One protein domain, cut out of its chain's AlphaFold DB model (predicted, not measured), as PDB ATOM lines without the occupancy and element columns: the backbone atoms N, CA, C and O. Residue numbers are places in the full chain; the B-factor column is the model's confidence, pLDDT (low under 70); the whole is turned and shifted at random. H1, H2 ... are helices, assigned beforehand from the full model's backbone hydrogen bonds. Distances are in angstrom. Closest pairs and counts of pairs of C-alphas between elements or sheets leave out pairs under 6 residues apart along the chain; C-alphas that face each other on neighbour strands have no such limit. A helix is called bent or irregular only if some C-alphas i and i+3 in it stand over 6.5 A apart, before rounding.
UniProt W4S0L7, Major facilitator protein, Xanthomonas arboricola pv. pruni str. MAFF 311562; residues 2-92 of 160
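What this domain is: This is residues 2 to 92 of the 160 residues of the protein "Major facilitator protein" of Xanthomonas arboricola pv. pruni str. MAFF 311562 (UniProt W4S0L7). What shape do these atoms make? A long helical hairpin, H2 and H3, opens as a narrow V from the end where its helices meet, and the shorter H1 makes a corner with the first residues of H2 at the V's open end. What is it built of? The printed part has 91 residues with three named helices in the order H1, H2, H3 and no named strand, and its class is all helix. How compact is it? It is a rod of 57 by 24 by 21 A, only just loose and close to extended, with a radius of gyration of the C-alphas of 18.0 A.

Where its parts are: Where does the first helix run? H1 is residues 2 to 17, from C-alpha 2 at (30.875, -20.863, 32.386), 22.8 A from first to last C-alpha. It is irregular, with C-alphas 7 and 10 at 7.1 A, and has a kink of 35 degrees near residue 11. Where are the longer ones? H2 is residues 22 to 53, 46.2 A long; it is neither bent nor irregular, but only just: C-alphas 38 and 41 are 6.4 A apart. H3 is residues 58 to 82, 36.3 A long, ending at C-alpha 82 at (36.103, -38.102, 46.211).

How they stand to each other: How does H1 meet H2? They touch through residues 9 to 14 and 22 to 26 alone, at a steep tilt of 53 degrees, opposite ways; their closest C-alphas, of Ala 14 and Val 22, are 5.8 A apart. How does H2 meet H3? In this hairpin residues 44 to 52 touch residues 58 to 65 alone, at a shallow tilt of 26 degrees, opposite ways; the closest C-alphas, of Gln 51 and Val 61, are 6.2 A apart. H1 and H3 are apart. What do the backbones show? Every O i to N i+4 pair is within hydrogen-bond range in H3, against 10 of 12 in H1 and 26 of 28 in H2.

The domain as a whole: How far does it reach? The two C-alphas farthest apart, of Gly 55 and Met 92, are 57.3 A apart; residues 31 to 39 of H2 and 70 to 82 of H3 stand free. Is it continuous and confident? The printed part has no cut, both links are tight, and the mean pLDDT of the printed part is 88.7, with residue 2 under 70.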
ATOM      1  N   TYR A   2      30.440 -19.568  32.952       58.41
ATOM      2  CA  TYR A   2      30.875 -20.863  32.386       58.41
ATOM      3  C   TYR A   2      32.347 -20.907  31.920       58.41
ATOM      4  O   TYR A   2      32.992 -21.941  32.046       58.41
ATOM      5  N   GLY A   3      32.921 -19.796  31.441       71.75
ATOM      6  CA  GLY A   3      34.264 -19.805  30.837       71.75
ATOM      7  C   GLY A   3      35.413 -20.175  31.785       71.75
ATOM      8  O   GLY A   3      36.343 -20.852  31.366       71.75
ATOM      9  N   GLY A   4      35.334 -19.788  33.064       79.88
ATOM     10  CA  GLY A   4      36.404 -20.052  34.034       79.88
ATOM     11  C   GLY A   4      36.573 -21.537  34.358       79.88
ATOM     12  O   GLY A   4      37.694 -22.022  34.415       79.88
ATOM     13  N   GLY A   5      35.462 -22.271  34.499       80.62
ATOM     14  CA  GLY A   5      35.497 -23.717  34.727       80.62
ATOM     15  C   GLY A   5      36.005 -24.469  33.499       80.62
ATOM     16  O   GLY A   5      36.935 -25.254  33.603       80.62
ATOM     17  N   PHE A   6      35.469 -24.180  32.309       84.19
ATOM     18  CA  PHE A   6      35.917 -24.852  31.083       84.19
ATOM     19  C   PHE A   6      37.388 -24.587  30.739       84.19
ATOM     20  O   PHE A   6      38.049 -25.478  30.211       84.19
ATOM     21  N   ALA A   7      37.919 -23.412  31.090       87.81
ATOM     22  CA  ALA A   7      39.329 -23.091  30.892       87.81
ATOM     23  C   ALA A   7      40.272 -23.930  31.772       87.81
ATOM     24  O   ALA A   7      41.389 -24.228  31.351       87.81
ATOM     25  N   THR A   8      39.844 -24.335  32.972       90.19
ATOM     26  CA  THR A   8      40.692 -25.088  33.912       90.19
ATOM     27  C   THR A   8      40.551 -26.603  33.784       90.19
ATOM     28  O   THR A   8      41.444 -27.321  34.230       90.19
ATOM     29  N   ILE A   9      39.493 -27.113  33.138       90.00
ATOM     30  CA  ILE A   9      39.273 -28.563  32.985       90.00
ATOM     31  C   ILE A   9      40.467 -29.284  32.333       90.00
ATOM     32  O   ILE A   9      40.853 -30.323  32.863       90.00
ATOM     33  N   PRO A  10      41.081 -28.812  31.226       88.75
ATOM     34  CA  PRO A  10      42.199 -29.536  30.618       88.75
ATOM     35  C   PRO A  10      43.406 -29.662  31.554       88.75
ATOM     36  O   PRO A  10      44.020 -30.724  31.606       88.75
ATOM     37  N   ALA A  11      43.707 -28.611  32.323       90.88
ATOM     38  CA  ALA A  11      44.780 -28.632  33.315       90.88
ATOM     39  C   ALA A  11      44.441 -29.581  34.477       90.88
ATOM     40  O   ALA A  11      45.227 -30.464  34.797       90.88
ATOM     41  N   TYR A  12      43.223 -29.491  35.017       89.31
ATOM     42  CA  TYR A  12      42.743 -30.384  36.074       89.31
ATOM     43  C   TYR A  12      42.769 -31.865  35.662       89.31
ATOM     44  O   TYR A  12      43.193 -32.732  36.425       89.31
ATOM     45  N   LEU A  13      42.349 -32.173  34.431       89.19
ATOM     46  CA  LEU A  13      42.417 -33.531  33.892       89.19
ATOM     47  C   LEU A  13      43.862 -33.993  33.689       89.19
ATOM     48  O   LEU A  13      44.151 -35.160  33.939       89.19
ATOM     49  N   ALA A  14      44.761 -33.105  33.257       88.75
ATOM     50  CA  ALA A  14      46.179 -33.421  33.129       88.75
ATOM     51  C   ALA A  14      46.811 -33.768  34.483       88.75
ATOM     52  O   ALA A  14      47.588 -34.718  34.556       88.75
ATOM     53  N   ASP A  15      46.435 -33.065  35.550       89.75
ATOM     54  CA  ASP A  15      46.940 -33.329  36.900       89.75
ATOM     55  C   ASP A  15      46.417 -34.662  37.467       89.75
ATOM     56  O   ASP A  15      47.136 -35.372  38.171       89.75
ATOM     57  N   LEU A  16      45.175 -35.042  37.143       88.19
ATOM     58  CA  LEU A  16      44.559 -36.281  37.636       88.19
ATOM     59  C   LEU A  16      44.914 -37.532  36.825       88.19
ATOM     60  O   LEU A  16      45.073 -38.611  37.401       88.19
ATOM     61  N   PHE A  17      44.970 -37.408  35.499       86.06
ATOM     62  CA  PHE A  17      45.091 -38.528  34.557       86.06
ATOM     63  C   PHE A  17      46.401 -38.516  33.758       86.06
ATOM     64  O   PHE A  17      46.642 -39.423  32.962       86.06
ATOM     65  N   GLY A  18      47.252 -37.508  33.952       85.31
ATOM     66  CA  GLY A  18      48.454 -37.277  33.159       85.31
ATOM     67  C   GLY A  18      48.180 -36.583  31.824       85.31
ATOM     68  O   GLY A  18      47.062 -36.534  31.313       85.31
ATOM     69  N   THR A  19      49.244 -36.065  31.210       85.81
ATOM     70  CA  THR A  19      49.180 -35.260  29.976       85.81
ATOM     71  C   THR A  19      49.012 -36.079  28.693       85.81
ATOM     72  O   THR A  19      48.749 -35.521  27.632       85.81
ATOM     73  N   GLN A  20      49.152 -37.405  28.770       81.62
ATOM     74  CA  GLN A  20      49.264 -38.286  27.604       81.62
ATOM     75  C   GLN A  20      47.975 -38.347  26.766       81.62
ATOM     76  O   GLN A  20      48.058 -38.357  25.541       81.62
ATOM     77  N   MET A  21      46.801 -38.363  27.416       83.25
ATOM     78  CA  MET A  21      45.488 -38.582  26.781       83.25
ATOM     79  C   MET A  21      44.411 -37.572  27.211       83.25
ATOM     80  O   MET A  21      43.212 -37.860  27.162       83.25
ATOM     81  N   VAL A  22      44.817 -36.359  27.602       85.50
ATOM     82  CA  VAL A  22      43.904 -35.319  28.123       85.50
ATOM     83  C   VAL A  22      42.777 -35.006  27.143       85.50
ATOM     84  O   VAL A  22      41.627 -34.904  27.556       85.50
ATOM     85  N   GLY A  23      43.069 -34.921  25.840       85.38
ATOM     86  CA  GLY A  23      42.056 -34.633  24.820       85.38
ATOM     87  C   GLY A  23      40.957 -35.700  24.736       85.38
ATOM     88  O   GLY A  23      39.774 -35.368  24.705       85.38
ATOM     89  N   ALA A  24      41.330 -36.984  24.766       87.12
ATOM     90  CA  ALA A  24      40.372 -38.089  24.707       87.12
ATOM     91  C   ALA A  24      39.501 -38.163  25.973       87.12
ATOM     92  O   ALA A  24      38.290 -38.378  25.891       87.12
ATOM     93  N   ILE A  25      40.102 -37.943  27.145       89.00
ATOM     94  CA  ILE A  25      39.391 -37.916  28.431       89.00
ATOM     95  C   ILE A  25      38.452 -36.707  28.494       89.00
ATOM     96  O   ILE A  25      37.289 -36.844  28.877       89.00
ATOM     97  N   HIS A  26      38.917 -35.542  28.043       90.62
ATOM     98  CA  HIS A  26      38.108 -34.332  27.970       90.62
ATOM     99  C   HIS A  26      36.899 -34.506  27.044       90.62
ATOM    100  O   HIS A  26      35.795 -34.110  27.406       90.62
ATOM    101  N   GLY A  27      37.061 -35.174  25.895       90.56
ATOM    102  CA  GLY A  27      35.947 -35.484  24.995       90.56
ATOM    103  C   GLY A  27      34.830 -36.284  25.676       90.56
ATOM    104  O   GLY A  27      33.658 -35.935  25.552       90.56
ATOM    105  N   ARG A  28      35.184 -37.301  26.475       93.62
ATOM    106  CA  ARG A  28      34.207 -38.078  27.264       93.62
ATOM    107  C   ARG A  28      33.520 -37.224  28.330       93.62
ATOM    108  O   ARG A  28      32.316 -37.362  28.541       93.62
ATOM    109  N   LEU A  29      34.265 -36.319  28.967       92.12
ATOM    110  CA  LEU A  29      33.708 -35.359  29.919       92.12
ATOM    111  C   LEU A  29      32.681 -34.437  29.245       92.12
ATOM    112  O   LEU A  29      31.603 -34.231  29.799       92.12
ATOM    113  N   LEU A  30      32.966 -33.930  28.042       91.44
ATOM    114  CA  LEU A  30      32.028 -33.094  27.285       91.44
ATOM    115  C   LEU A  30      30.745 -33.849  26.916       91.44
ATOM    116  O   LEU A  30      29.659 -33.273  26.979       91.44
ATOM    117  N   THR A  31      30.839 -35.141  26.589       93.25
ATOM    118  CA  THR A  31      29.652 -35.982  26.368       93.25
ATOM    119  C   THR A  31      28.804 -36.092  27.634       93.25
ATOM    120  O   THR A  31      27.597 -35.863  27.575       93.25
ATOM    121  N   ALA A  32      29.420 -36.370  28.787       92.56
ATOM    122  CA  ALA A  32      28.706 -36.438  30.063       92.56
ATOM    123  C   ALA A  32      28.048 -35.095  30.430       92.56
ATOM    124  O   ALA A  32      26.898 -35.063  30.871       92.56
ATOM    125  N   TRP A  33      28.744 -33.982  30.184       92.06
ATOM    126  CA  TRP A  33      28.203 -32.636  30.377       92.06
ATOM    127  C   TRP A  33      26.980 -32.373  29.493       92.06
ATOM    128  O   TRP A  33      25.964 -31.870  29.973       92.06
ATOM    129  N   ALA A  34      27.045 -32.744  28.211       92.69
ATOM    130  CA  ALA A  34      25.921 -32.597  27.291       92.69
ATOM    131  C   ALA A  34      24.699 -33.403  27.759       92.69
ATOM    132  O   ALA A  34      23.586 -32.877  27.785       92.69
ATOM    133  N   THR A  35      24.904 -34.646  28.205       95.12
ATOM    134  CA  THR A  35      23.832 -35.470  28.782       95.12
ATOM    135  C   THR A  35      23.215 -34.807  30.014       95.12
ATOM    136  O   THR A  35      21.990 -34.734  30.116       95.12
ATOM    137  N   ALA A  36      24.031 -34.258  30.918       91.00
ATOM    138  CA  ALA A  36      23.537 -33.536  32.090       91.00
ATOM    139  C   ALA A  36      22.707 -32.295  31.706       91.00
ATOM    140  O   ALA A  36      21.674 -32.036  32.320       91.00
ATOM    141  N   GLY A  37      23.109 -31.572  30.653       90.75
ATOM    142  CA  GLY A  37      22.369 -30.423  30.123       90.75
ATOM    143  C   GLY A  37      20.970 -30.771  29.605       90.75
ATOM    144  O   GLY A  37      20.063 -29.951  29.717       90.75
ATOM    145  N   ILE A  38      20.773 -31.990  29.093       93.19
ATOM    146  CA  ILE A  38      19.457 -32.490  28.665       93.19
ATOM    147  C   ILE A  38      18.644 -32.968  29.871       93.19
ATOM    148  O   ILE A  38      17.467 -32.634  30.001       93.19
ATOM    149  N   LEU A  39      19.259 -33.742  30.769       93.38
ATOM    150  CA  LEU A  39      18.554 -34.343  31.902       93.38
ATOM    151  C   LEU A  39      18.122 -33.319  32.956       93.38
ATOM    152  O   LEU A  39      17.056 -33.481  33.543       93.38
ATOM    153  N   GLY A  40      18.905 -32.263  33.191       90.88
ATOM    154  CA  GLY A  40      18.616 -31.260  34.220       90.88
ATOM    155  C   GLY A  40      17.218 -30.636  34.090       90.88
ATOM    156  O   GLY A  40      16.415 -30.769  35.017       90.88
ATOM    157  N   PRO A  41      16.880 -30.004  32.947       91.50
ATOM    158  CA  PRO A  41      15.553 -29.435  32.722       91.50
ATOM    159  C   PRO A  41      14.430 -30.472  32.785       91.50
ATOM    160  O   PRO A  41      13.361 -30.178  33.311       91.50
ATOM    161  N   VAL A  42      14.679 -31.684  32.283       92.50
ATOM    162  CA  VAL A  42      13.695 -32.775  32.273       92.50
ATOM    163  C   VAL A  42      13.344 -33.202  33.699       92.50
ATOM    164  O   VAL A  42      12.167 -33.279  34.044       92.50
ATOM    165  N   VAL A  43      14.347 -33.416  34.552       90.44
ATOM    166  CA  VAL A  43      14.144 -33.770  35.966       90.44
ATOM    167  C   VAL A  43      13.410 -32.652  36.708       90.44
ATOM    168  O   VAL A  43      12.434 -32.921  37.406       90.44
ATOM    169  N   VAL A  44      13.834 -31.397  36.528       91.31
ATOM    170  CA  VAL A  44      13.209 -30.238  37.187       91.31
ATOM    171  C   VAL A  44      11.756 -30.054  36.752       91.31
ATOM    172  O   VAL A  44      10.906 -29.797  37.605       91.31
ATOM    173  N   GLY A  45      11.466 -30.216  35.458       91.12
ATOM    174  CA  GLY A  45      10.101 -30.219  34.932       91.12
ATOM    175  C   GLY A  45       9.265 -31.280  35.637       91.12
ATOM    176  O   GLY A  45       8.367 -30.951  36.409       91.12
ATOM    177  N   TYR A  46       9.648 -32.554  35.516       91.62
ATOM    178  CA  TYR A  46       8.885 -33.643  36.129       91.62
ATOM    179  C   TYR A  46       8.650 -33.461  37.631       91.62
ATOM    180  O   TYR A  46       7.543 -33.705  38.110       91.62
ATOM    181  N   MET A  47       9.647 -32.987  38.379       89.25
ATOM    182  CA  MET A  47       9.486 -32.684  39.802       89.25
ATOM    183  C   MET A  47       8.474 -31.566  40.068       89.25
ATOM    184  O   MET A  47       7.713 -31.641  41.036       89.25
ATOM    185  N   ARG A  48       8.476 -30.518  39.242       89.44
ATOM    186  CA  ARG A  48       7.530 -29.405  39.337       89.44
ATOM    187  C   ARG A  48       6.112 -29.882  39.042       89.44
ATOM    188  O   ARG A  48       5.210 -29.619  39.834       89.44
ATOM    189  N   GLU A  49       5.918 -30.597  37.938       90.25
ATOM    190  CA  GLU A  49       4.611 -31.128  37.549       90.25
ATOM    191  C   GLU A  49       4.069 -32.120  38.587       90.25
ATOM    192  O   GLU A  49       2.896 -32.043  38.951       90.25
ATOM    193  N   TYR A  50       4.928 -32.986  39.133       89.88
ATOM    194  CA  TYR A  50       4.564 -33.911  40.206       89.88
ATOM    195  C   TYR A  50       4.026 -33.176  41.441       89.88
ATOM    196  O   TYR A  50       2.967 -33.531  41.957       89.88
ATOM    197  N   GLN A  51       4.707 -32.124  41.903       87.31
ATOM    198  CA  GLN A  51       4.273 -31.373  43.087       87.31
ATOM    199  C   GLN A  51       2.976 -30.585  42.846       87.31
ATOM    200  O   GLN A  51       2.119 -30.532  43.730       87.31
ATOM    201  N   LEU A  52       2.801 -30.015  41.649       88.94
ATOM    202  CA  LEU A  52       1.560 -29.333  41.266       88.94
ATOM    203  C   LEU A  52       0.373 -30.303  41.202       88.94
ATOM    204  O   LEU A  52      -0.707 -29.972  41.684       88.94
ATOM    205  N   ALA A  53       0.575 -31.514  40.672       89.06
ATOM    206  CA  ALA A  53      -0.458 -32.552  40.619       89.06
ATOM    207  C   ALA A  53      -0.923 -33.004  42.015       89.06
ATOM    208  O   ALA A  53      -2.073 -33.401  42.181       89.06
ATOM    209  N   HIS A  54      -0.060 -32.890  43.028       86.31
ATOM    210  CA  HIS A  54      -0.390 -33.170  44.431       86.31
ATOM    211  C   HIS A  54      -1.006 -31.963  45.164       86.31
ATOM    212  O   HIS A  54      -1.115 -31.972  46.387       86.31
ATOM    213  N   GLY A  55      -1.401 -30.912  44.437       86.62
ATOM    214  CA  GLY A  55      -2.074 -29.739  44.999       86.62
ATOM    215  C   GLY A  55      -1.153 -28.779  45.755       86.62
ATOM    216  O   GLY A  55      -1.644 -27.921  46.487       86.62
ATOM    217  N   SER A  56       0.171 -28.896  45.597       86.81
ATOM    218  CA  SER A  56       1.105 -27.981  46.261       86.81
ATOM    219  C   SER A  56       0.999 -26.567  45.668       86.81
ATOM    220  O   SER A  56       1.008 -26.418  44.442       86.81
ATOM    221  N   PRO A  57       0.955 -25.508  46.498       88.19
ATOM    222  CA  PRO A  57       0.921 -24.137  46.006       88.19
ATOM    223  C   PRO A  57       2.218 -23.790  45.242       88.19
ATOM    224  O   PRO A  57       3.301 -24.220  45.652       88.19
ATOM    225  N   PRO A  58       2.164 -22.977  44.164       83.69
ATOM    226  CA  PRO A  58       3.320 -22.723  43.292       83.69
ATOM    227  C   PRO A  58       4.575 -22.193  44.002       83.69
ATOM    228  O   PRO A  58       5.695 -22.532  43.616       83.69
ATOM    229  N   SER A  59       4.406 -21.390  45.056       85.31
ATOM    230  CA  SER A  59       5.514 -20.869  45.868       85.31
ATOM    231  C   SER A  59       6.269 -21.977  46.608       85.31
ATOM    232  O   SER A  59       7.498 -21.953  46.688       85.31
ATOM    233  N   GLN A  60       5.550 -22.986  47.103       87.12
ATOM    234  CA  GLN A  60       6.145 -24.132  47.782       87.12
ATOM    235  C   GLN A  60       6.871 -25.046  46.794       87.12
ATOM    236  O   GLN A  60       7.966 -25.510  47.097       87.12
ATOM    237  N   VAL A  61       6.319 -25.237  45.590       88.38
ATOM    238  CA  VAL A  61       6.973 -26.024  44.530       88.38
ATOM    239  C   VAL A  61       8.340 -25.447  44.170       88.38
ATOM    240  O   VAL A  61       9.313 -26.191  44.018       88.38
ATOM    241  N   TYR A  62       8.440 -24.118  44.074       87.38
ATOM    242  CA  TYR A  62       9.704 -23.440  43.798       87.38
ATOM    243  C   TYR A  62      10.732 -23.664  44.913       87.38
ATOM    244  O   TYR A  62      11.848 -24.103  44.635       87.38
ATOM    245  N   ASN A  63      10.340 -23.436  46.172       90.06
ATOM    246  CA  ASN A  63      11.222 -23.622  47.327       90.06
ATOM    247  C   ASN A  63      11.741 -25.061  47.422       90.06
ATOM    248  O   ASN A  63      12.947 -25.278  47.519       90.06
ATOM    249  N   THR A  64      10.847 -26.046  47.339       87.00
ATOM    250  CA  THR A  64      11.214 -27.466  47.388       87.00
ATOM    251  C   THR A  64      12.165 -27.834  46.252       87.00
ATOM    252  O   THR A  64      13.179 -28.488  46.480       87.00
ATOM    253  N   THR A  65      11.889 -27.369  45.029       89.44
ATOM    254  CA  THR A  65      12.754 -27.624  43.869       89.44
ATOM    255  C   THR A  65      14.141 -27.010  44.065       89.44
ATOM    256  O   THR A  65      15.141 -27.684  43.824       89.44
ATOM    257  N   MET A  66      14.228 -25.771  44.562       90.25
ATOM    258  CA  MET A  66      15.508 -25.124  44.871       90.25
ATOM    259  C   MET A  66      16.297 -25.880  45.944       90.25
ATOM    260  O   MET A  66      17.501 -26.074  45.780       90.25
ATOM    261  N   TYR A  67      15.641 -26.366  47.003       92.38
ATOM    262  CA  TYR A  67      16.309 -27.171  48.031       92.38
ATOM    263  C   TYR A  67      16.821 -28.509  47.496       92.38
ATOM    264  O   TYR A  67      17.919 -28.929  47.857       92.38
ATOM    265  N   ILE A  68      16.078 -29.163  46.603       91.56
ATOM    266  CA  ILE A  68      16.533 -30.410  45.977       91.56
ATOM    267  C   ILE A  68      17.731 -30.150  45.058       91.56
ATOM    268  O   ILE A  68      18.715 -30.884  45.127       91.56
ATOM    269  N   LEU A  69      17.705 -29.081  44.256       91.50
ATOM    270  CA  LEU A  69      18.847 -28.693  43.423       91.50
ATOM    271  C   LEU A  69      20.077 -28.329  44.263       91.50
ATOM    272  O   LEU A  69      21.192 -28.718  43.916       91.50
ATOM    273  N   ALA A  70      19.886 -27.648  45.396       94.56
ATOM    274  CA  ALA A  70      20.954 -27.406  46.361       94.56
ATOM    275  C   ALA A  70      21.512 -28.728  46.922       94.56
ATOM    276  O   ALA A  70      22.727 -28.905  46.982       94.56
ATOM    277  N   GLY A  71      20.649 -29.692  47.251       94.88
ATOM    278  CA  GLY A  71      21.056 -31.041  47.652       94.88
ATOM    279  C   GLY A  71      21.866 -31.766  46.572       94.88
ATOM    280  O   GLY A  71      22.914 -32.336  46.865       94.88
ATOM    281  N   MET A  72      21.446 -31.686  45.306       92.56
ATOM    282  CA  MET A  72      22.190 -32.248  44.171       92.56
ATOM    283  C   MET A  72      23.564 -31.594  43.992       92.56
ATOM    284  O   MET A  72      24.529 -32.286  43.677       92.56
ATOM    285  N   LEU A  73      23.680 -30.285  44.229       92.94
ATOM    286  CA  LEU A  73      24.962 -29.574  44.226       92.94
ATOM    287  C   LEU A  73      25.884 -30.055  45.347       92.94
ATOM    288  O   LEU A  73      27.066 -30.282  45.099       92.94
ATOM    289  N   VAL A  74      25.358 -30.258  46.558       96.69
ATOM    290  CA  VAL A  74      26.130 -30.815  47.682       96.69
ATOM    291  C   VAL A  74      26.608 -32.232  47.359       96.69
ATOM    292  O   VAL A  74      27.778 -32.542  47.569       96.69
ATOM    293  N   LEU A  75      25.749 -33.075  46.782       95.62
ATOM    294  CA  LEU A  75      26.146 -34.403  46.306       95.62
ATOM    295  C   LEU A  75      27.230 -34.313  45.226       95.62
ATOM    296  O   LEU A  75      28.226 -35.027  45.300       95.62
ATOM    297  N   GLY A  76      27.083 -33.400  44.262       93.75
ATOM    298  CA  GLY A  76      28.090 -33.137  43.234       93.75
ATOM    299  C   GLY A  76      29.431 -32.692  43.823       93.75
ATOM    300  O   GLY A  76      30.478 -33.168  43.388       93.75
ATOM    301  N   LEU A  77      29.406 -31.849  44.857       94.69
ATOM    302  CA  LEU A  77      30.597 -31.425  45.591       94.69
ATOM    303  C   LEU A  77      31.268 -32.607  46.297       94.69
ATOM    304  O   LEU A  77      32.478 -32.767  46.176       94.69
ATOM    305  N   ILE A  78      30.502 -33.456  46.986       96.81
ATOM    306  CA  ILE A  78      31.032 -34.666  47.634       96.81
ATOM    307  C   ILE A  78      31.665 -35.587  46.589       96.81
ATOM    308  O   ILE A  78      32.811 -35.995  46.755       96.81
ATOM    309  N   CYS A  79      30.970 -35.860  45.482       94.94
ATOM    310  CA  CYS A  79      31.511 -36.645  44.373       94.94
ATOM    311  C   CYS A  79      32.821 -36.049  43.846       94.94
ATOM    312  O   CYS A  79      33.773 -36.792  43.630       94.94
ATOM    313  N   ASN A  80      32.900 -34.723  43.696       91.38
ATOM    314  CA  ASN A  80      34.115 -34.042  43.258       91.38
ATOM    315  C   ASN A  80      35.263 -34.174  44.272       91.38
ATOM    316  O   ASN A  80      36.396 -34.411  43.874       91.38
ATOM    317  N   LEU A  81      34.981 -34.083  45.575       92.44
ATOM    318  CA  LEU A  81      35.980 -34.276  46.636       92.44
ATOM    319  C   LEU A  81      36.499 -35.721  46.715       92.44
ATOM    320  O   LEU A  81      37.614 -35.954  47.179       92.44
ATOM    321  N   LEU A  82      35.701 -36.696  46.277       93.94
ATOM    322  CA  LEU A  82      36.103 -38.102  46.211       93.94
ATOM    323  C   LEU A  82      36.981 -38.419  44.993       93.94
ATOM    324  O   LEU A  82      37.623 -39.473  44.981       93.94
ATOM    325  N   VAL A  83      37.041 -37.538  43.988       90.81
ATOM    326  CA  VAL A  83      37.936 -37.710  42.839       90.81
ATOM    327  C   VAL A  83      39.383 -37.595  43.310       90.81
ATOM    328  O   VAL A  83      39.780 -36.626  43.952       90.81
ATOM    329  N   ARG A  84      40.186 -38.609  42.986       88.56
ATOM    330  CA  ARG A  84      41.608 -38.686  43.335       88.56
ATOM    331  C   ARG A  84      42.450 -38.897  42.080       88.56
ATOM    332  O   ARG A  84      41.928 -39.452  41.109       88.56
ATOM    333  N   PRO A  85      43.740 -38.515  42.106       86.75
ATOM    334  CA  PRO A  85      44.664 -38.827  41.025       86.75
ATOM    335  C   PRO A  85      44.687 -40.329  40.746       86.75
ATOM    336  O   PRO A  85      44.662 -41.152  41.670       86.75
ATOM    337  N   VAL A  86      44.724 -40.687  39.467       85.62
ATOM    338  CA  VAL A  86      44.792 -42.086  39.049       85.62
ATOM    339  C   VAL A  86      46.115 -42.697  39.512       85.62
ATOM    340  O   VAL A  86      47.169 -42.070  39.456       85.62
ATOM    341  N   ALA A  87      46.072 -43.938  40.001       84.44
ATOM    342  CA  ALA A  87      47.271 -44.632  40.463       84.44
ATOM    343  C   ALA A  87      48.237 -44.932  39.301       84.44
ATOM    344  O   ALA A  87      47.798 -45.345  38.227       84.44
ATOM    345  N   ALA A  88      49.549 -44.840  39.563       77.31
ATOM    346  CA  ALA A  88      50.635 -45.042  38.590       77.31
ATOM    347  C   ALA A  88      50.509 -46.334  37.749       77.31
ATOM    348  O   ALA A  88      50.862 -46.359  36.577       77.31
ATOM    349  N   ARG A  89      49.937 -47.397  38.326       78.06
ATOM    350  CA  ARG A  89      49.709 -48.696  37.663       78.06
ATOM    351  C   ARG A  89      48.719 -48.671  36.491       78.06
ATOM    352  O   ARG A  89      48.672 -49.629  35.734       78.06
ATOM    353  N   HIS A  90      47.863 -47.652  36.405       83.12
ATOM    354  CA  HIS A  90      46.881 -47.511  35.323       83.12
ATOM    355  C   HIS A  90      47.407 -46.650  34.173       83.12
ATOM    356  O   HIS A  90      46.724 -46.508  33.160       83.12
ATOM    357  N   PHE A  91      48.597 -46.066  34.326       81.94
ATOM    358  CA  PHE A  91      49.265 -45.386  33.231       81.94
ATOM    359  C   PHE A  91      49.881 -46.419  32.297       81.94
ATOM    360  O   PHE A  91      50.395 -47.445  32.741       81.94
ATOM    361  N   MET A  92      49.840 -46.121  31.002       81.81
ATOM    362  CA  MET A  92      50.533 -46.922  30.002       81.81
ATOM    363  C   MET A  92      52.038 -46.858  30.243       81.81
ATOM    364  O   MET A  92      52.592 -45.801  30.568       81.81
TER     365      MET A  92